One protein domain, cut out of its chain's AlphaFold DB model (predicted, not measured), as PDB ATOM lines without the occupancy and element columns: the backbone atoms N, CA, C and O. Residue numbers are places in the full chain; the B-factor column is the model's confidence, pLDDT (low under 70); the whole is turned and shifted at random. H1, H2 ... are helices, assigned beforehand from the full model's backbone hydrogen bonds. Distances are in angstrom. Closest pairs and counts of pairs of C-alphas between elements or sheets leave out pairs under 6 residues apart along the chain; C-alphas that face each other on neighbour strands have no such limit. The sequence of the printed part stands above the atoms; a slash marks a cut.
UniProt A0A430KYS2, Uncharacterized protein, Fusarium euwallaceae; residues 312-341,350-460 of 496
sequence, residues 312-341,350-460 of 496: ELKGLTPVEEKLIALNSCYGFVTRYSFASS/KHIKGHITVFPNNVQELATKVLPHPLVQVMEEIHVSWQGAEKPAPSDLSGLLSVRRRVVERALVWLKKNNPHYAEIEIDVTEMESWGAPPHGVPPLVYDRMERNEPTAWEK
ATOM      1  N   GLU A 312     -33.080  -8.829-120.486       91.06
ATOM      2  CA  GLU A 312     -33.863  -9.757-119.674       91.06
ATOM      3  C   GLU A 312     -33.837 -11.194-120.208       91.06
ATOM      4  O   GLU A 312     -33.865 -12.128-119.413       91.06
ATOM      5  N   LEU A 313     -33.727 -11.383-121.530       88.69
ATOM      6  CA  LEU A 313     -33.642 -12.709-122.165       88.69
ATOM      7  C   LEU A 313     -32.200 -13.129-122.473       88.69
ATOM      8  O   LEU A 313     -31.939 -14.255-122.896       88.69
ATOM      9  N   LYS A 314     -31.226 -12.237-122.279       86.06
ATOM     10  CA  LYS A 314     -29.821 -12.537-122.544       86.06
ATOM     11  C   LYS A 314     -29.232 -13.376-121.417       86.06
ATOM     12  O   LYS A 314     -28.854 -12.870-120.368       86.06
ATOM     13  N   GLY A 315     -28.874 -14.619-121.730       83.31
ATOM     14  CA  GLY A 315     -28.027 -15.443-120.848       83.31
ATOM     15  C   GLY A 315     -28.769 -16.251-119.837       83.31
ATOM     16  O   GLY A 315     -28.201 -16.532-118.785       83.31
ATOM     17  N   LEU A 316     -29.991 -16.601-120.196       87.75
ATOM     18  CA  LEU A 316     -30.691 -17.710-119.607       87.75
ATOM     19  C   LEU A 316     -29.859 -18.984-119.804       87.75
ATOM     20  O   LEU A 316     -29.211 -19.166-120.840       87.75
ATOM     21  N   THR A 317     -29.806 -19.825-118.781       86.94
ATOM     22  CA  THR A 317     -29.307 -21.192-118.932       86.94
ATOM     23  C   THR A 317     -30.317 -22.022-119.728       86.94
ATOM     24  O   THR A 317     -31.494 -21.667-119.773       86.94
ATOM     25  N   PRO A 318     -29.911 -23.158-120.322       83.88
ATOM     26  CA  PRO A 318     -30.853 -24.075-120.964       83.88
ATOM     27  C   PRO A 318     -32.028 -24.480-120.063       83.88
ATOM     28  O   PRO A 318     -33.143 -24.661-120.547       83.88
ATOM     29  N   VAL A 319     -31.794 -24.595-118.750       85.31
ATOM     30  CA  VAL A 319     -32.856 -24.859-117.772       85.31
ATOM     31  C   VAL A 319     -33.784 -23.658-117.617       85.31
ATOM     32  O   VAL A 319     -34.996 -23.821-117.674       85.31
ATOM     33  N   GLU A 320     -33.240 -22.451-117.455       89.25
ATOM     34  CA  GLU A 320     -34.045 -21.229-117.343       89.25
ATOM     35  C   GLU A 320     -34.872 -20.970-118.613       89.25
ATOM     36  O   GLU A 320     -36.030 -20.580-118.509       89.25
ATOM     37  N   GLU A 321     -34.319 -21.236-119.802       87.50
ATOM     38  CA  GLU A 321     -35.054 -21.175-121.074       87.50
ATOM     39  C   GLU A 321     -36.214 -22.175-121.105       87.50
ATOM     40  O   GLU A 321     -37.305 -21.833-121.560       87.50
ATOM     41  N   LYS A 322     -35.994 -23.393-120.595       83.94
ATOM     42  CA  LYS A 322     -37.028 -24.428-120.505       83.94
ATOM     43  C   LYS A 322     -38.127 -24.055-119.508       83.94
ATOM     44  O   LYS A 322     -39.294 -24.256-119.811       83.94
ATOM     45  N   LEU A 323     -37.778 -23.452-118.370       87.56
ATOM     46  CA  LEU A 323     -38.743 -23.011-117.352       87.56
ATOM     47  C   LEU A 323     -39.703 -21.925-117.860       87.56
ATOM     48  O   LEU A 323     -40.843 -21.877-117.410       87.56
ATOM     49  N   ILE A 324     -39.255 -21.057-118.775       89.56
ATOM     50  CA  ILE A 324     -40.066 -19.958-119.336       89.56
ATOM     51  C   ILE A 324     -40.672 -20.276-120.709       89.56
ATOM     52  O   ILE A 324     -41.289 -19.406-121.336       89.56
ATOM     53  N   ALA A 325     -40.446 -21.476-121.235       86.50
ATOM     54  CA  ALA A 325     -41.017 -21.886-122.506       86.50
ATOM     55  C   ALA A 325     -42.528 -22.100-122.345       86.50
ATOM     56  O   ALA A 325     -42.965 -22.649-121.347       86.50
ATOM     57  N   LEU A 326     -43.328 -21.694-123.336       79.19
ATOM     58  CA  LEU A 326     -44.752 -22.064-123.362       79.19
ATOM     59  C   LEU A 326     -44.929 -23.570-123.592       79.19
ATOM     60  O   LEU A 326     -45.877 -24.162-123.092       79.19
ATOM     61  N   ASN A 327     -44.004 -24.171-124.349       72.25
ATOM     62  CA  ASN A 327     -44.075 -25.551-124.794       72.25
ATOM     63  C   ASN A 327     -42.749 -26.261-124.474       72.25
ATOM     64  O   ASN A 327     -41.693 -25.859-124.975       72.25
ATOM     65  N   SER A 328     -42.804 -27.356-123.715       60.44
ATOM     66  CA  SER A 328     -41.653 -28.227-123.443       60.44
ATOM     67  C   SER A 328     -41.576 -29.332-124.501       60.44
ATOM     68  O   SER A 328     -42.327 -30.300-124.449       60.44
ATOM     69  N   CYS A 329     -40.748 -29.163-125.541       52.00
ATOM     70  CA  CYS A 329     -40.806 -30.044-126.720       52.00
ATOM     71  C   CYS A 329     -39.455 -30.363-127.373       52.00
ATOM     72  O   CYS A 329     -39.279 -30.055-128.551       52.00
ATOM     73  N   TYR A 330     -38.509 -30.985-126.669       59.62
ATOM     74  CA  TYR A 330     -37.395 -31.735-127.283       59.62
ATOM     75  C   TYR A 330     -36.496 -32.361-126.205       59.62
ATOM     76  O   TYR A 330     -36.291 -31.790-125.136       59.62
ATOM     77  N   GLY A 331     -35.899 -33.515-126.509       56.59
ATOM     78  CA  GLY A 331     -34.752 -34.028-125.759       56.59
ATOM     79  C   GLY A 331     -33.455 -33.431-126.310       56.59
ATOM     80  O   GLY A 331     -33.224 -33.462-127.523       56.59
ATOM     81  N   PHE A 332     -32.596 -32.898-125.439       61.38
ATOM     82  CA  PHE A 332     -31.242 -32.475-125.799       61.38
ATOM     83  C   PHE A 332     -30.209 -33.427-125.211       61.38
ATOM     84  O   PHE A 332     -30.067 -33.523-123.997       61.38
ATOM     85  N   VAL A 333     -29.401 -34.049-126.067       62.31
ATOM     86  CA  VAL A 333     -28.168 -34.709-125.621       62.31
ATOM     87  C   VAL A 333     -27.028 -33.728-125.830       62.31
ATOM     88  O   VAL A 333     -26.761 -33.374-126.967       62.31
ATOM     89  N   THR A 334     -26.342 -33.275-124.782       62.31
ATOM     90  CA  THR A 334     -25.160 -32.408-124.926       62.31
ATOM     91  C   THR A 334     -23.970 -33.040-124.229       62.31
ATOM     92  O   THR A 334     -24.013 -33.289-123.029       62.31
ATOM     93  N   ARG A 335     -22.881 -33.264-124.971       64.19
ATOM     94  CA  ARG A 335     -21.599 -33.664-124.383       64.19
ATOM     95  C   ARG A 335     -20.768 -32.427-124.066       64.19
ATOM     96  O   ARG A 335     -20.534 -31.604-124.950       64.19
ATOM     97  N   TYR A 336     -20.285 -32.338-122.832       62.41
ATOM     98  CA  TYR A 336     -19.364 -31.299-122.391       62.41
ATOM     99  C   TYR A 336     -18.066 -31.945-121.902       62.41
ATOM    100  O   TYR A 336     -18.105 -32.948-121.194       62.41
ATOM    101  N   SER A 337     -16.924 -31.397-122.316       58.16
ATOM    102  CA  SER A 337     -15.606 -31.861-121.879       58.16
ATOM    103  C   SER A 337     -14.972 -30.785-121.006       58.16
ATOM    104  O   SER A 337     -14.819 -29.643-121.448       58.16
ATOM    105  N   PHE A 338     -14.589 -31.148-119.786       55.38
ATOM    106  CA  PHE A 338     -13.784 -30.309-118.905       55.38
ATOM    107  C   PHE A 338     -12.316 -30.669-119.145       55.38
ATOM    108  O   PHE A 338     -11.922 -31.811-118.932       55.38
ATOM    109  N   ALA A 339     -11.519 -29.732-119.662       51.41
ATOM    110  CA  ALA A 339     -10.076 -29.926-119.724       51.41
ATOM    111  C   ALA A 339      -9.514 -29.608-118.338       51.41
ATOM    112  O   ALA A 339      -9.565 -28.450-117.913       51.41
ATOM    113  N   SER A 340      -9.015 -30.626-117.633       39.16
ATOM    114  CA  SER A 340      -8.158 -30.396-116.478       39.16
ATOM    115  C   SER A 340      -6.904 -29.660-116.953       39.16
ATOM    116  O   SER A 340      -6.420 -29.827-118.073       39.16
ATOM    117  N   SER A 341      -6.433 -28.746-116.124       46.81
ATOM    118  CA  SER A 341      -5.267 -27.910-116.360       46.81
ATOM    119  C   SER A 341      -4.037 -28.712-116.810       46.81
ATOM    120  O   SER A 341      -3.398 -29.334-115.972       46.81
ATOM    121  N   LYS A 350     -15.601 -25.300-127.451       40.44
ATOM    122  CA  LYS A 350     -16.527 -26.135-126.679       40.44
ATOM    123  C   LYS A 350     -17.769 -26.418-127.532       40.44
ATOM    124  O   LYS A 350     -18.745 -25.674-127.500       40.44
ATOM    125  N   HIS A 351     -17.693 -27.423-128.394       38.56
ATOM    126  CA  HIS A 351     -18.741 -27.727-129.343       38.56
ATOM    127  C   HIS A 351     -19.805 -28.504-128.583       38.56
ATOM    128  O   HIS A 351     -19.611 -29.672-128.254       38.56
ATOM    129  N   ILE A 352     -20.945 -27.858-128.339       44.09
ATOM    130  CA  ILE A 352     -22.197 -28.550-128.042       44.09
ATOM    131  C   ILE A 352     -22.527 -29.396-129.273       44.09
ATOM    132  O   ILE A 352     -23.061 -28.904-130.267       44.09
ATOM    133  N   LYS A 353     -22.134 -30.670-129.248       44.47
ATOM    134  CA  LYS A 353     -22.575 -31.657-130.231       44.47
ATOM    135  C   LYS A 353     -23.792 -32.340-129.641       44.47
ATOM    136  O   LYS A 353     -23.644 -33.268-128.851       44.47
ATOM    137  N   GLY A 354     -24.970 -31.839-129.999       46.97
ATOM    138  CA  GLY A 354     -26.221 -32.449-129.583       46.97
ATOM    139  C   GLY A 354     -27.090 -32.922-130.725       46.97
ATOM    140  O   GLY A 354     -27.253 -32.225-131.726       46.97
ATOM    141  N   HIS A 355     -27.632 -34.123-130.562       50.34
ATOM    142  CA  HIS A 355     -28.752 -34.607-131.353       50.34
ATOM    143  C   HIS A 355     -30.034 -34.119-130.676       50.34
ATOM    144  O   HIS A 355     -30.162 -34.221-129.457       50.34
ATOM    145  N   ILE A 356     -30.939 -33.545-131.467       49.25
ATOM    146  CA  ILE A 356     -32.270 -33.142-131.013       49.25
ATOM    147  C   ILE A 356     -33.219 -34.238-131.474       49.25
ATOM    148  O   ILE A 356     -33.376 -34.442-132.680       49.25
ATOM    149  N   THR A 357     -33.824 -34.952-130.532       50.94
ATOM    150  CA  THR A 357     -34.924 -35.872-130.822       50.94
ATOM    151  C   THR A 357     -36.230 -35.187-130.445       50.94
ATOM    152  O   THR A 357     -36.435 -34.770-129.305       50.94
ATOM    153  N   VAL A 358     -37.096 -35.013-131.443       52.25
ATOM    154  CA  VAL A 358     -38.438 -34.457-131.263       52.25
ATOM    155  C   VAL A 358     -39.393 -35.637-131.182       52.25
ATOM    156  O   VAL A 358     -39.568 -36.357-132.165       52.25
ATOM    157  N   PHE A 359     -39.966 -35.860-130.005       53.59
ATOM    158  CA  PHE A 359     -41.023 -36.848-129.807       53.59
ATOM    159  C   PHE A 359     -42.397 -36.192-130.026       53.59
ATOM    160  O   PHE A 359     -42.498 -34.965-129.954       53.59
ATOM    161  N   PRO A 360     -43.454 -36.967-130.339       49.47
ATOM    162  CA  PRO A 360     -44.811 -36.438-130.422       49.47
ATOM    163  C   PRO A 360     -45.183 -35.772-129.095       49.47
ATOM    164  O   PRO A 360     -45.169 -36.418-128.051       49.47
ATOM    165  N   ASN A 361     -45.473 -34.473-129.134       53.66
ATOM    166  CA  ASN A 361     -45.804 -33.710-127.937       53.66
ATOM    167  C   ASN A 361     -47.149 -34.157-127.359       53.66
ATOM    168  O   ASN A 361     -48.103 -34.367-128.114       53.66
ATOM    169  N   ASN A 362     -47.250 -34.204-126.028       56.47
ATOM    170  CA  ASN A 362     -48.534 -34.272-125.344       56.47
ATOM    171  C   ASN A 362     -49.318 -32.977-125.618       56.47
ATOM    172  O   ASN A 362     -49.098 -31.952-124.979       56.47
ATOM    173  N   VAL A 363     -50.217 -33.014-126.603       55.19
ATOM    174  CA  VAL A 363     -50.936 -31.835-127.114       55.19
ATOM    175  C   VAL A 363     -51.804 -31.146-126.055       55.19
ATOM    176  O   VAL A 363     -52.145 -29.979-126.227       55.19
ATOM    177  N   GLN A 364     -52.150 -31.852-124.975       53.34
ATOM    178  CA  GLN A 364     -52.994 -31.352-123.888       53.34
ATOM    179  C   GLN A 364     -52.229 -30.480-122.877       53.34
ATOM    180  O   GLN A 364     -52.826 -29.578-122.300       53.34
ATOM    181  N   GLU A 365     -50.917 -30.676-122.719       54.88
ATOM    182  CA  GLU A 365     -50.050 -29.915-121.792       54.88
ATOM    183  C   GLU A 365     -49.192 -28.860-122.510       54.88
ATOM    184  O   GLU A 365     -48.359 -28.190-121.906       54.88
ATOM    185  N   LEU A 366     -49.387 -28.706-123.824       57.25
ATOM    186  CA  LEU A 366     -48.482 -27.976-124.711       57.25
ATOM    187  C   LEU A 366     -48.357 -26.477-124.446       57.25
ATOM    188  O   LEU A 366     -47.415 -25.899-124.960       57.25
ATOM    189  N   ALA A 367     -49.295 -25.849-123.742       60.12
ATOM    190  CA  ALA A 367     -49.235 -24.428-123.424       60.12
ATOM    191  C   ALA A 367     -49.824 -24.204-122.033       60.12
ATOM    192  O   ALA A 367     -51.037 -24.030-121.881       60.12
ATOM    193  N   THR A 368     -48.977 -24.221-121.005       70.38
ATOM    194  CA  THR A 368     -49.411 -23.795-119.676       70.38
ATOM    195  C   THR A 368     -49.577 -22.281-119.670       70.38
ATOM    196  O   THR A 368     -48.722 -21.528-120.139       70.38
ATOM    197  N   LYS A 369     -50.705 -21.814-119.130       79.94
ATOM    198  CA  LYS A 369     -50.869 -20.389-118.826       79.94
ATOM    199  C   LYS A 369     -50.108 -20.001-117.564       79.94
ATOM    200  O   LYS A 369     -49.791 -18.836-117.410       79.94
ATOM    201  N   VAL A 370     -49.777 -20.957-116.701       85.88
ATOM    202  CA  VAL A 370     -48.981 -20.732-115.493       85.88
ATOM    203  C   VAL A 370     -47.510 -21.016-115.801       85.88
ATOM    204  O   VAL A 370     -47.177 -22.092-116.306       85.88
ATOM    205  N   LEU A 371     -46.646 -20.035-115.544       88.06
ATOM    206  CA  LEU A 371     -45.194 -20.120-115.700       88.06
ATOM    207  C   LEU A 371     -44.501 -19.502-114.479       88.06
ATOM    208  O   LEU A 371     -45.038 -18.562-113.905       88.06
ATOM    209  N   PRO A 372     -43.280 -19.914-114.115       87.19
ATOM    210  CA  PRO A 372     -42.458 -20.949-114.747       87.19
ATOM    211  C   PRO A 372     -43.033 -22.361-114.567       87.19
ATOM    212  O   PRO A 372     -43.832 -22.594-113.667       87.19
ATOM    213  N   HIS A 373     -42.630 -23.306-115.421       86.12
ATOM    214  CA  HIS A 373     -42.951 -24.721-115.197       86.12
ATOM    215  C   HIS A 373     -42.396 -25.204-113.842       86.12
ATOM    216  O   HIS A 373     -41.320 -24.737-113.449       86.12
ATOM    217  N   PRO A 374     -43.061 -26.159-113.159       86.38
ATOM    218  CA  PRO A 374     -42.570 -26.697-111.897       86.38
ATOM    219  C   PRO A 374     -41.140 -27.217-112.032       86.38
ATOM    220  O   PRO A 374     -40.850 -28.065-112.886       86.38
ATOM    221  N   LEU A 375     -40.233 -26.726-111.186       83.81
ATOM    222  CA  LEU A 375     -38.809 -27.021-111.308       83.81
ATOM    223  C   LEU A 375     -38.557 -28.525-111.204       83.81
ATOM    224  O   LEU A 375     -37.801 -29.074-111.999       83.81
ATOM    225  N   VAL A 376     -39.237 -29.203-110.277       82.31
ATOM    226  CA  VAL A 376     -39.113 -30.655-110.065       82.31
ATOM    227  C   VAL A 376     -39.394 -31.439-111.351       82.31
ATOM    228  O   VAL A 376     -38.578 -32.278-111.729       82.31
ATOM    229  N   GLN A 377     -40.475 -31.111-112.065       80.69
ATOM    230  CA  GLN A 377     -40.839 -31.770-113.327       80.69
ATOM    231  C   GLN A 377     -39.782 -31.515-114.408       80.69
ATOM    232  O   GLN A 377     -39.297 -32.440-115.058       80.69
ATOM    233  N   VAL A 378     -39.342 -30.262-114.554       78.12
ATOM    234  CA  VAL A 378     -38.303 -29.907-115.532       78.12
ATOM    235  C   VAL A 378     -36.991 -30.639-115.244       78.12
ATOM    236  O   VAL A 378     -36.302 -31.032-116.186       78.12
ATOM    237  N   MET A 379     -36.646 -30.819-113.965       80.38
ATOM    238  CA  MET A 379     -35.438 -31.517-113.519       80.38
ATOM    239  C   MET A 379     -35.540 -33.041-113.689       80.38
ATOM    240  O   MET A 379     -34.523 -33.680-113.937       80.38
ATOM    241  N   GLU A 380     -36.733 -33.633-113.592       77.06
ATOM    242  CA  GLU A 380     -36.970 -35.059-113.881       77.06
ATOM    243  C   GLU A 380     -36.707 -35.418-115.342       77.06
ATOM    244  O   GLU A 380     -36.208 -36.500-115.636       77.06
ATOM    245  N   GLU A 381     -36.951 -34.483-116.253       76.56
ATOM    246  CA  GLU A 381     -36.670 -34.662-117.677       76.56
ATOM    247  C   GLU A 381     -35.183 -34.478-118.047       76.56
ATOM    248  O   GLU A 381     -34.806 -34.638-119.212       76.56
ATOM    249  N   ILE A 382     -34.325 -34.084-117.098       79.31
ATOM    250  CA  ILE A 382     -32.906 -33.812-117.352       79.31
ATOM    251  C   ILE A 382     -32.053 -34.948-116.794       79.31
ATOM    252  O   ILE A 382     -31.843 -35.072-115.590       79.31
ATOM    253  N   HIS A 383     -31.459 -35.718-117.703       80.12
ATOM    254  CA  HIS A 383     -30.456 -36.723-117.366       80.12
ATOM    255  C   HIS A 383     -29.049 -36.155-117.554       80.12
ATOM    256  O   HIS A 383     -28.683 -35.704-118.642       80.12
ATOM    257  N   VAL A 384     -28.241 -36.205-116.495       81.19
ATOM    258  CA  VAL A 384     -26.852 -35.741-116.517       81.19
ATOM    259  C   VAL A 384     -25.940 -36.911-116.199       81.19
ATOM    260  O   VAL A 384     -25.946 -37.434-115.089       81.19
ATOM    261  N   SER A 385     -25.114 -37.285-117.173       83.12
ATOM    262  CA  SER A 385     -24.066 -38.281-116.982       83.12
ATOM    263  C   SER A 385     -22.685 -37.648-117.099       83.12
ATOM    264  O   SER A 385     -22.462 -36.850-118.015       83.12
ATOM    265  N   TRP A 386     -21.743 -38.037-116.245       83.56
ATOM    266  CA  TRP A 386     -20.362 -37.548-116.300       83.56
ATOM    267  C   TRP A 386     -19.363 -38.685-116.533       83.56
ATOM    268  O   TRP A 386     -19.607 -39.834-116.168       83.56
ATOM    269  N   GLN A 387     -18.228 -38.353-117.150       77.38
ATOM    270  CA  GLN A 387     -17.124 -39.275-117.409       77.38
ATOM    271  C   GLN A 387     -15.822 -38.631-116.921       77.38
ATOM    272  O   GLN A 387     -15.487 -37.532-117.360       77.38
ATOM    273  N   GLY A 388     -15.086 -39.309-116.037       74.19
ATOM    274  CA  GLY A 388     -13.821 -38.813-115.493       74.19
ATOM    275  C   GLY A 388     -13.349 -39.585-114.259       74.19
ATOM    276  O   GLY A 388     -14.006 -40.537-113.820       74.19
ATOM    277  N   ALA A 389     -12.211 -39.154-113.711       75.25
ATOM    278  CA  ALA A 389     -11.708 -39.626-112.422       75.25
ATOM    279  C   ALA A 389     -12.511 -39.031-111.252       75.25
ATOM    280  O   ALA A 389     -12.858 -39.745-110.318       75.25
ATOM    281  N   GLU A 390     -12.877 -37.750-111.350       80.44
ATOM    282  CA  GLU A 390     -13.547 -37.003-110.282       80.44
ATOM    283  C   GLU A 390     -14.928 -36.507-110.719       80.44
ATOM    284  O   GLU A 390     -15.115 -36.080-111.865       80.44
ATOM    285  N   LYS A 391     -15.902 -36.560-109.796       82.56
ATOM    286  CA  LYS A 391     -17.246 -36.012-110.019       82.56
ATOM    287  C   LYS A 391     -17.125 -34.487-110.192       82.56
ATOM    288  O   LYS A 391     -16.507 -33.851-109.341       82.56
ATOM    289  N   PRO A 392     -17.710 -33.894-111.249       84.94
ATOM    290  CA  PRO A 392     -17.639 -32.450-111.469       84.94
ATOM    291  C   PRO A 392     -18.316 -31.687-110.330       84.94
ATOM    292  O   PRO A 392     -19.348 -32.130-109.818       84.94
ATOM    293  N   ALA A 393     -17.772 -30.526-109.968       84.31
ATOM    294  CA  ALA A 393     -18.347 -29.692-108.922       84.31
ATOM    295  C   ALA A 393     -19.606 -28.960-109.432       84.31
ATOM    296  O   ALA A 393     -19.733 -28.694-110.633       84.31
ATOM    297  N   PRO A 394     -20.534 -28.539-108.550       82.69
ATOM    298  CA  PRO A 394     -21.721 -27.787-108.968       82.69
ATOM    299  C   PRO A 394     -21.385 -26.490-109.723       82.69
ATOM    300  O   PRO A 394     -22.116 -26.081-110.625       82.69
ATOM    301  N   SER A 395     -20.254 -25.850-109.406       82.75
ATOM    302  CA  SER A 395     -19.761 -24.662-110.112       82.75
ATOM    303  C   SER A 395     -19.484 -24.922-111.594       82.75
ATOM    304  O   SER A 395     -19.779 -24.060-112.423       82.75
ATOM    305  N   ASP A 396     -18.995 -26.113-111.944       81.38
ATOM    306  CA  ASP A 396     -18.665 -26.496-113.322       81.38
ATOM    307  C   ASP A 396     -19.920 -26.659-114.190       81.38
ATOM    308  O   ASP A 396     -19.892 -26.441-115.405       81.38
ATOM    309  N   LEU A 397     -21.041 -26.998-113.552       80.00
ATOM    310  CA  LEU A 397     -22.337 -27.233-114.185       80.00
ATOM    311  C   LEU A 397     -23.229 -25.988-114.211       80.00
ATOM    312  O   LEU A 397     -24.245 -25.975-114.908       80.00
ATOM    313  N   SER A 398     -22.848 -24.928-113.495       82.31
ATOM    314  CA  SER A 398     -23.642 -23.701-113.345       82.31
ATOM    315  C   SER A 398     -24.045 -23.068-114.683       82.31
ATOM    316  O   SER A 398     -25.177 -22.617-114.840       82.31
ATOM    317  N   GLY A 399     -23.174 -23.107-115.696       79.00
ATOM    318  CA  GLY A 399     -23.479 -22.578-117.030       79.00
ATOM    319  C   GLY A 399     -24.595 -23.323-117.778       79.00
ATOM    320  O   GLY A 399     -25.110 -22.798-118.763       79.00
ATOM    321  N   LEU A 400     -24.961 -24.527-117.329       78.25
ATOM    322  CA  LEU A 400     -25.979 -25.377-117.952       78.25
ATOM    323  C   LEU A 400     -27.216 -25.539-117.071       78.25
ATOM    324  O   LEU A 400     -28.333 -25.453-117.573       78.25
ATOM    325  N   LEU A 401     -27.007 -25.782-115.777       84.31
ATOM    326  CA  LEU A 401     -28.049 -26.232-114.856       84.31
ATOM    327  C   LEU A 401     -28.473 -25.171-113.841       84.31
ATOM    328  O   LEU A 401     -29.378 -25.435-113.056       84.31
ATOM    329  N   SER A 402     -27.822 -24.000-113.799       88.75
ATOM    330  CA  SER A 402     -28.204 -22.997-112.803       88.75
ATOM    331  C   SER A 402     -29.586 -22.413-113.082       88.75
ATOM    332  O   SER A 402     -29.931 -22.118-114.227       88.75
ATOM    333  N   VAL A 403     -30.357 -22.236-112.012       89.88
ATOM    334  CA  VAL A 403     -31.679 -21.618-112.000       89.88
ATOM    335  C   VAL A 403     -31.622 -20.405-111.088       89.88
ATOM    336  O   VAL A 403     -31.467 -20.515-109.871       89.88
ATOM    337  N   ARG A 404     -31.714 -19.212-111.675       90.44
ATOM    338  CA  ARG A 404     -31.659 -17.945-110.943       90.44
ATOM    339  C   ARG A 404     -33.035 -17.303-110.941       90.44
ATOM    340  O   ARG A 404     -33.435 -16.677-111.922       90.44
ATOM    341  N   ARG A 405     -33.711 -17.364-109.789       90.50
ATOM    342  CA  ARG A 405     -35.063 -16.815-109.572       90.50
ATOM    343  C   ARG A 405     -35.260 -15.421-110.179       90.50
ATOM    344  O   ARG A 405     -36.120 -15.229-111.028       90.50
ATOM    345  N   ARG A 406     -34.398 -14.461-109.819       89.81
ATOM    346  CA  ARG A 406     -34.486 -13.068-110.303       89.81
ATOM    347  C   ARG A 406     -34.331 -12.936-111.822       89.81
ATOM    348  O   ARG A 406     -34.839 -11.984-112.402       89.81
ATOM    349  N   VAL A 407     -33.584 -13.831-112.469       91.50
ATOM    350  CA  VAL A 407     -33.395 -13.791-113.926       91.50
ATOM    351  C   VAL A 407     -34.651 -14.308-114.620       91.50
ATOM    352  O   VAL A 407     -35.145 -13.637-115.524       91.50
ATOM    353  N   VAL A 408     -35.198 -15.431-114.142       92.25
ATOM    354  CA  VAL A 408     -36.452 -16.017-114.636       92.25
ATOM    355  C   VAL A 408     -37.623 -15.046-114.470       92.25
ATOM    356  O   VAL A 408     -38.337 -14.775-115.431       92.25
ATOM    357  N   GLU A 409     -37.764 -14.443-113.290       93.19
ATOM    358  CA  GLU A 409     -38.817 -13.469-112.989       93.19
ATOM    359  C   GLU A 409     -38.781 -12.273-113.956       93.19
ATOM    360  O   GLU A 409     -39.780 -11.950-114.600       93.19
ATOM    361  N   ARG A 410     -37.607 -11.649-114.142       93.94
ATOM    362  CA  ARG A 410     -37.445 -10.539-115.100       93.94
ATOM    363  C   ARG A 410     -37.758 -10.960-116.533       93.94
ATOM    364  O   ARG A 410     -38.367 -10.181-117.263       93.94
ATOM    365  N   ALA A 411     -37.333 -12.158-116.937       93.88
ATOM    366  CA  ALA A 411     -37.603 -12.686-118.269       93.88
ATOM    367  C   ALA A 411     -39.113 -12.848-118.504       93.88
ATOM    368  O   ALA A 411     -39.619 -12.364-119.516       93.88
ATOM    369  N   LEU A 412     -39.844 -13.445-117.557       93.56
ATOM    370  CA  LEU A 412     -41.296 -13.639-117.645       93.56
ATOM    371  C   LEU A 412     -42.066 -12.316-117.645       93.56
ATOM    372  O   LEU A 412     -42.940 -12.121-118.487       93.56
ATOM    373  N   VAL A 413     -41.709 -11.372-116.766       94.62
ATOM    374  CA  VAL A 413     -42.324 -10.033-116.739       94.62
ATOM    375  C   VAL A 413     -42.095  -9.301-118.064       94.62
ATOM    376  O   VAL A 413     -43.021  -8.701-118.618       94.62
ATOM    377  N   TRP A 414     -40.878  -9.376-118.608       94.75
ATOM    378  CA  TRP A 414     -40.569  -8.783-119.906       94.75
ATOM    379  C   TRP A 414     -41.364  -9.447-121.034       94.75
ATOM    380  O   TRP A 414     -41.931  -8.742-121.872       94.75
ATOM    381  N   LEU A 415     -41.447 -10.781-121.045       92.62
ATOM    382  CA  LEU A 415     -42.194 -11.548-122.044       92.62
ATOM    383  C   LEU A 415     -43.683 -11.219-122.002       92.62
ATOM    384  O   LEU A 415     -44.247 -10.904-123.044       92.62
ATOM    385  N   LYS A 416     -44.294 -11.190-120.815       93.56
ATOM    386  CA  LYS A 416     -45.708 -10.838-120.634       93.56
ATOM    387  C   LYS A 416     -46.038  -9.451-121.190       93.56
ATOM    388  O   LYS A 416     -47.094  -9.253-121.781       93.56
ATOM    389  N   LYS A 417     -45.117  -8.492-121.045       93.62
ATOM    390  CA  LYS A 417     -45.288  -7.120-121.543       93.62
ATOM    391  C   LYS A 417     -45.052  -6.974-123.052       93.62
ATOM    392  O   LYS A 417     -45.715  -6.160-123.686       93.62
ATOM    393  N   ASN A 418     -44.082  -7.695-123.618       89.56
ATOM    394  CA  ASN A 418     -43.576  -7.428-124.973       89.56
ATOM    395  C   ASN A 418     -43.930  -8.507-126.008       89.56
ATOM    396  O   ASN A 418     -43.789  -8.264-127.207       89.56
ATOM    397  N   ASN A 419     -44.368  -9.691-125.579       87.94
ATOM    398  CA  ASN A 419     -44.707 -10.803-126.456       87.94
ATOM    399  C   ASN A 419     -46.205 -11.142-126.337       87.94
ATOM    400  O   ASN A 419     -46.629 -11.636-125.293       87.94
ATOM    401  N   PRO A 420     -47.006 -10.957-127.406       89.31
ATOM    402  CA  PRO A 420     -48.437 -11.265-127.392       89.31
ATOM    403  C   PRO A 420     -48.771 -12.703-126.982       89.31
ATOM    404  O   PRO A 420     -49.801 -12.931-126.360       89.31
ATOM    405  N   HIS A 421     -47.898 -13.673-127.278       85.62
ATOM    406  CA  HIS A 421     -48.110 -15.073-126.890       85.62
ATOM    407  C   HIS A 421     -48.008 -15.302-125.379       85.62
ATOM    408  O   HIS A 421     -48.539 -16.283-124.874       85.62
ATOM    409  N   TYR A 422     -47.339 -14.394-124.671       90.00
ATOM    410  CA  TYR A 422     -47.153 -14.437-123.226       90.00
ATOM    411  C   TYR A 422     -48.100 -13.476-122.493       90.00
ATOM    412  O   TYR A 422     -48.021 -13.357-121.278       90.00
ATOM    413  N   ALA A 423     -48.995 -12.767-123.184       88.75
ATOM    414  CA  ALA A 423     -49.820 -11.734-122.554       88.75
ATOM    415  C   ALA A 423     -50.725 -12.289-121.434       88.75
ATOM    416  O   ALA A 423     -50.907 -11.645-120.400       88.75
ATOM    417  N   GLU A 424     -51.247 -13.501-121.627       88.19
ATOM    418  CA  GLU A 424     -52.183 -14.163-120.710       88.19
ATOM    419  C   GLU A 424     -51.505 -15.053-119.659       88.19
ATOM    420  O   GLU A 424     -52.206 -15.764-118.944       88.19
ATOM    421  N   ILE A 425     -50.168 -15.056-119.556       90.50
ATOM    422  CA  ILE A 425     -49.514 -15.939-118.583       90.50
ATOM    423  C   ILE A 425     -49.746 -15.453-117.149       90.50
ATOM    424  O   ILE A 425     -49.686 -14.254-116.855       90.50
ATOM    425  N   GLU A 426     -49.943 -16.383-116.234       90.75
ATOM    426  CA  GLU A 426     -49.886 -16.194-114.795       90.75
ATOM    427  C   GLU A 426     -48.474 -16.538-114.327       90.75
ATOM    428  O   GLU A 426     -47.927 -17.579-114.687       90.75
ATOM    429  N   ILE A 427     -47.858 -15.618-113.582       92.56
ATOM    430  CA  ILE A 427     -46.510 -15.821-113.059       92.56
ATOM    431  C   ILE A 427     -46.651 -16.448-111.674       92.56
ATOM    432  O   ILE A 427     -47.099 -15.773-110.747       92.56
ATOM    433  N   ASP A 428     -46.275 -17.715-111.544       91.00
ATOM    434  CA  ASP A 428     -46.297 -18.444-110.282       91.00
ATOM    435  C   ASP A 428     -45.114 -18.024-109.405       91.00
ATOM    436  O   ASP A 428     -43.984 -18.511-109.517       91.00
ATOM    437  N   VAL A 429     -45.380 -17.052-108.536       89.38
ATOM    438  CA  VAL A 429     -44.403 -16.562-107.563       89.38
ATOM    439  C   VAL A 429     -44.138 -17.612-106.483       89.38
ATOM    440  O   VAL A 429     -43.005 -17.717-106.019       89.38
ATOM    441  N   THR A 430     -45.138 -18.424-106.129       89.19
ATOM    442  CA  THR A 430     -45.020 -19.427-105.061       89.19
ATOM    443  C   THR A 430     -44.079 -20.561-105.451       89.19
ATOM    444  O   THR A 430     -43.197 -20.926-104.672       89.19
ATOM    445  N   GLU A 431     -44.174 -21.036-106.695       89.75
ATOM    446  CA  GLU A 431     -43.228 -21.995-107.262       89.75
ATOM    447  C   GLU A 431     -41.810 -21.410-107.249       89.75
ATOM    448  O   GLU A 431     -40.886 -22.041-106.743       89.75
ATOM    449  N   MET A 432     -41.632 -20.166-107.704       88.25
ATOM    450  CA  MET A 432     -40.324 -19.498-107.702       88.25
ATOM    451  C   MET A 432     -39.715 -19.310-106.304       88.25
ATOM    452  O   MET A 432     -38.488 -19.335-106.162       88.25
ATOM    453  N   GLU A 433     -40.533 -19.083-105.277       88.31
ATOM    454  CA  GLU A 433     -40.092 -18.974-103.881       88.31
ATOM    455  C   GLU A 433     -39.642 -20.325-103.306       88.31
ATOM    456  O   GLU A 433     -38.748 -20.361-102.458       88.31
ATOM    457  N   SER A 434     -40.179 -21.435-103.822       86.94
ATOM    458  CA  SER A 434     -39.852 -22.794-103.376       86.94
ATOM    459  C   SER A 434     -38.454 -23.281-103.796       86.94
ATOM    460  O   SER A 434     -37.905 -24.197-103.185       86.94
ATOM    461  N   TRP A 435     -37.832 -22.659-104.807       84.06
ATOM    462  CA  TRP A 435     -36.591 -23.144-105.441       84.06
ATOM    463  C   TRP A 435     -35.335 -23.082-104.562       84.06
ATOM    464  O   TRP A 435     -34.297 -23.651-104.912       84.06
ATOM    465  N   GLY A 436     -35.398 -22.380-103.429       76.00
ATOM    466  CA  GLY A 436     -34.230 -22.100-102.599       76.00
ATOM    467  C   GLY A 436     -33.183 -21.229-103.311       76.00
ATOM    468  O   GLY A 436     -33.407 -20.679-104.390       76.00
ATOM    469  N   ALA A 437     -32.014 -21.061-102.687       75.44
ATOM    470  CA  ALA A 437     -30.919 -20.246-103.223       75.44
ATOM    471  C   ALA A 437     -29.558 -20.953-103.061       75.44
ATOM    472  O   ALA A 437     -28.739 -20.533-102.241       75.44
ATOM    473  N   PRO A 438     -29.301 -22.042-103.812       74.75
ATOM    474  CA  PRO A 438     -28.017 -22.729-103.744       74.75
ATOM    475  C   PRO A 438     -26.867 -21.795-104.183       74.75
ATOM    476  O   PRO A 438     -27.048 -21.015-105.124       74.75
ATOM    477  N   PRO A 439     -25.661 -21.890-103.583       70.62
ATOM    478  CA  PRO A 439     -24.548 -20.961-103.832       70.62
ATOM    479  C   PRO A 439     -24.141 -20.818-105.307       70.62
ATOM    480  O   PRO A 439     -23.707 -19.754-105.740       70.62
ATOM    481  N   HIS A 440     -24.297 -21.888-106.091       75.50
ATOM    482  CA  HIS A 440     -23.946 -21.937-107.515       75.50
ATOM    483  C   HIS A 440     -25.172 -21.926-108.441       75.50
ATOM    484  O   HIS A 440     -25.038 -22.098-109.652       75.50
ATOM    485  N   GLY A 441     -26.374 -21.766-107.876       80.12
ATOM    486  CA  GLY A 441     -27.644 -21.781-108.599       80.12
ATOM    487  C   GLY A 441     -28.065 -23.149-109.141       80.12
ATOM    488  O   GLY A 441     -29.151 -23.245-109.691       80.12
ATOM    489  N   VAL A 442     -27.243 -24.196-109.018       82.56
ATOM    490  CA  VAL A 442     -27.581 -25.554-109.476       82.56
ATOM    491  C   VAL A 442     -28.512 -26.223-108.458       82.56
ATOM    492  O   VAL A 442     -28.110 -26.359-107.300       82.56
ATOM    493  N   PRO A 443     -29.725 -26.652-108.858       84.25
ATOM    494  CA  PRO A 443     -30.635 -27.365-107.968       84.25
ATOM    495  C   PRO A 443     -30.039 -28.707-107.495       84.25
ATOM    496  O   PRO A 443     -29.580 -29.487-108.340       84.25
ATOM    497  N   PRO A 444     -30.079 -29.024-106.183       81.69
ATOM    498  CA  PRO A 444     -29.565 -30.291-105.650       81.69
ATOM    499  C   PRO A 444     -30.176 -31.526-106.323       81.69
ATOM    500  O   PRO A 444     -29.460 -32.464-106.657       81.69
ATOM    501  N   LEU A 445     -31.474 -31.463-106.649       79.88
ATOM    502  CA  LEU A 445     -32.238 -32.555-107.262       79.88
ATOM    503  C   LEU A 445     -31.573 -33.149-108.516       79.88
ATOM    504  O   LEU A 445     -31.634 -34.358-108.719       79.88
ATOM    505  N   VAL A 446     -30.926 -32.329-109.351       77.62
ATOM    506  CA  VAL A 446     -30.209 -32.826-110.542       77.62
ATOM    507  C   VAL A 446     -28.789 -33.249-110.212       77.62
ATOM    508  O   VAL A 446     -28.318 -34.248-110.747       77.62
ATOM    509  N   TYR A 447     -28.101 -32.514-109.337       82.75
ATOM    510  CA  TYR A 447     -26.723 -32.825-108.955       82.75
ATOM    511  C   TYR A 447     -26.600 -34.184-108.239       82.75
ATOM    512  O   TYR A 447     -25.620 -34.917-108.432       82.75
ATOM    513  N   ASP A 448     -27.612 -34.538-107.449       83.00
ATOM    514  CA  ASP A 448     -27.674 -35.794-106.702       83.00
ATOM    515  C   ASP A 448     -28.020 -36.984-107.607       83.00
ATOM    516  O   ASP A 448     -27.487 -38.074-107.419       83.00
ATOM    517  N   ARG A 449     -28.822 -36.759-108.655       82.12
ATOM    518  CA  ARG A 449     -29.189 -37.762-109.673       82.12
ATOM    519  C   ARG A 449     -28.125 -37.966-110.760       82.12
ATOM    520  O   ARG A 449     -28.361 -38.691-111.721       82.12
ATOM    521  N   MET A 450     -26.968 -37.310-110.655       84.44
ATOM    522  CA  MET A 450     -25.904 -37.443-111.650       84.44
ATOM    523  C   MET A 450     -25.301 -38.844-111.650       84.44
ATOM    524  O   MET A 450     -24.704 -39.275-110.662       84.44
ATOM    525  N   GLU A 451     -25.338 -39.496-112.806       83.69
ATOM    526  CA  GLU A 451     -24.794 -40.839-112.973       83.69
ATOM    527  C   GLU A 451     -23.386 -40.802-113.575       83.69
ATOM    528  O   GLU A 451     -23.065 -40.010-114.469       83.69
ATOM    529  N   ARG A 452     -22.512 -41.681-113.084       82.44
ATOM    530  CA  ARG A 452     -21.193 -41.884-113.683       82.44
ATOM    531  C   ARG A 452     -21.352 -42.800-114.891       82.44
ATOM    532  O   ARG A 452     -21.711 -43.961-114.744       82.44
ATOM    533  N   ASN A 453     -21.058 -42.286-116.080       78.94
ATOM    534  CA  ASN A 453     -21.068 -43.071-117.309       78.94
ATOM    535  C   ASN A 453     -19.649 -43.563-117.606       78.94
ATOM    536  O   ASN A 453     -18.826 -42.848-118.186       78.94
ATOM    537  N   GLU A 454     -19.360 -44.790-117.179       73.00
ATOM    538  CA  GLU A 454     -18.192 -45.522-117.650       73.00
ATOM    539  C   GLU A 454     -18.577 -46.369-118.866       73.00
ATOM    540  O   GLU A 454     -19.294 -47.358-118.709       73.00
ATOM    541  N   PRO A 455     -18.094 -46.035-120.080       66.06
ATOM    542  CA  PRO A 455     -18.382 -46.855-121.243       66.06
ATOM    543  C   PRO A 455     -17.799 -48.252-121.031       66.06
ATOM    544  O   PRO A 455     -16.625 -48.404-120.666       66.06
ATOM    545  N   THR A 456     -18.622 -49.267-121.279       65.69
ATOM    546  CA  THR A 456     -18.226 -50.674-121.172       65.69
ATOM    547  C   THR A 456     -17.039 -50.972-122.090       65.69
ATOM    548  O   THR A 456     -16.809 -50.276-123.083       65.69
ATOM    549  N   ALA A 457     -16.269 -52.027-121.803       63.97
ATOM    550  CA  ALA A 457     -15.171 -52.452-122.680       63.97
ATOM    551  C   ALA A 457     -15.650 -52.657-124.132       63.97
ATOM    552  O   ALA A 457     -14.989 -52.236-125.077       63.97
ATOM    553  N   TRP A 458     -16.856 -53.202-124.298       60.31
ATOM    554  CA  TRP A 458     -17.517 -53.364-125.589       60.31
ATOM    555  C   TRP A 458     -17.815 -52.032-126.294       60.31
ATOM    556  O   TRP A 458     -17.504 -51.865-127.474       60.31
ATOM    557  N   GLU A 459     -18.382 -51.052-125.588       57.62
ATOM    558  CA  GLU A 459     -18.662 -49.728-126.151       57.62
ATOM    559  C   GLU A 459     -17.385 -48.961-126.463       57.62
ATOM    560  O   GLU A 459     -17.318 -48.313-127.507       57.62
ATOM    561  N   LYS A 460     -16.356 -49.077-125.617       62.16
ATOM    562  CA  LYS A 460     -15.016 -48.550-125.894       62.16
ATOM    563  C   LYS A 460     -14.460 -49.151-127.178       62.16
ATOM    564  O   LYS A 460     -13.953 -48.396-127.991       62.16
TER     565      LYS A 460
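This is residues 312 to 341 and 350 to 460 of the 496 residues of an uncharacterized protein of Fusarium euwallaceae (UniProt A0A430KYS2). With little regular structure, H1, H2, H3 and H6 make a small core; H4, the longest helix, lies at one side near H5, loops 324 to 341 and 350 to 374 run along another, and H7 ends a tail. The 141 printed residues have seven named helices, H1 to H7 (49 residues), and no named strand: all helix. The whole is compact, radius of gyration of the C-alphas 16.6 A, spans 53 by 36 by 25 A.

H4, residues 405 to 418, measures 19.9 A from C-alpha 405 (-35.063, -16.815, -109.572). H1 is 318 to 323, H2 375 to 380, H3 394 to 401, H5 429 to 434, H6 444 to 448, H7 457 to 460, ending at (-15.016, -48.550, -125.894).

H4 is close but not clearly touching H1, closest C-alphas Glu 320 and Val 408, 6.3 A. H1 touches H3 at a steep tilt of 60 degrees, closest C-alphas Val 319 and Leu 401, 5.8 A. H3 has 2 of 4 O i to N i+4 pairs within hydrogen-bond range.

Residues 342 to 349 are cut out, a 15.4 A C-alpha gap. Residues 328 to 341, 350 to 367 and 455 to 460 have pLDDT under 70.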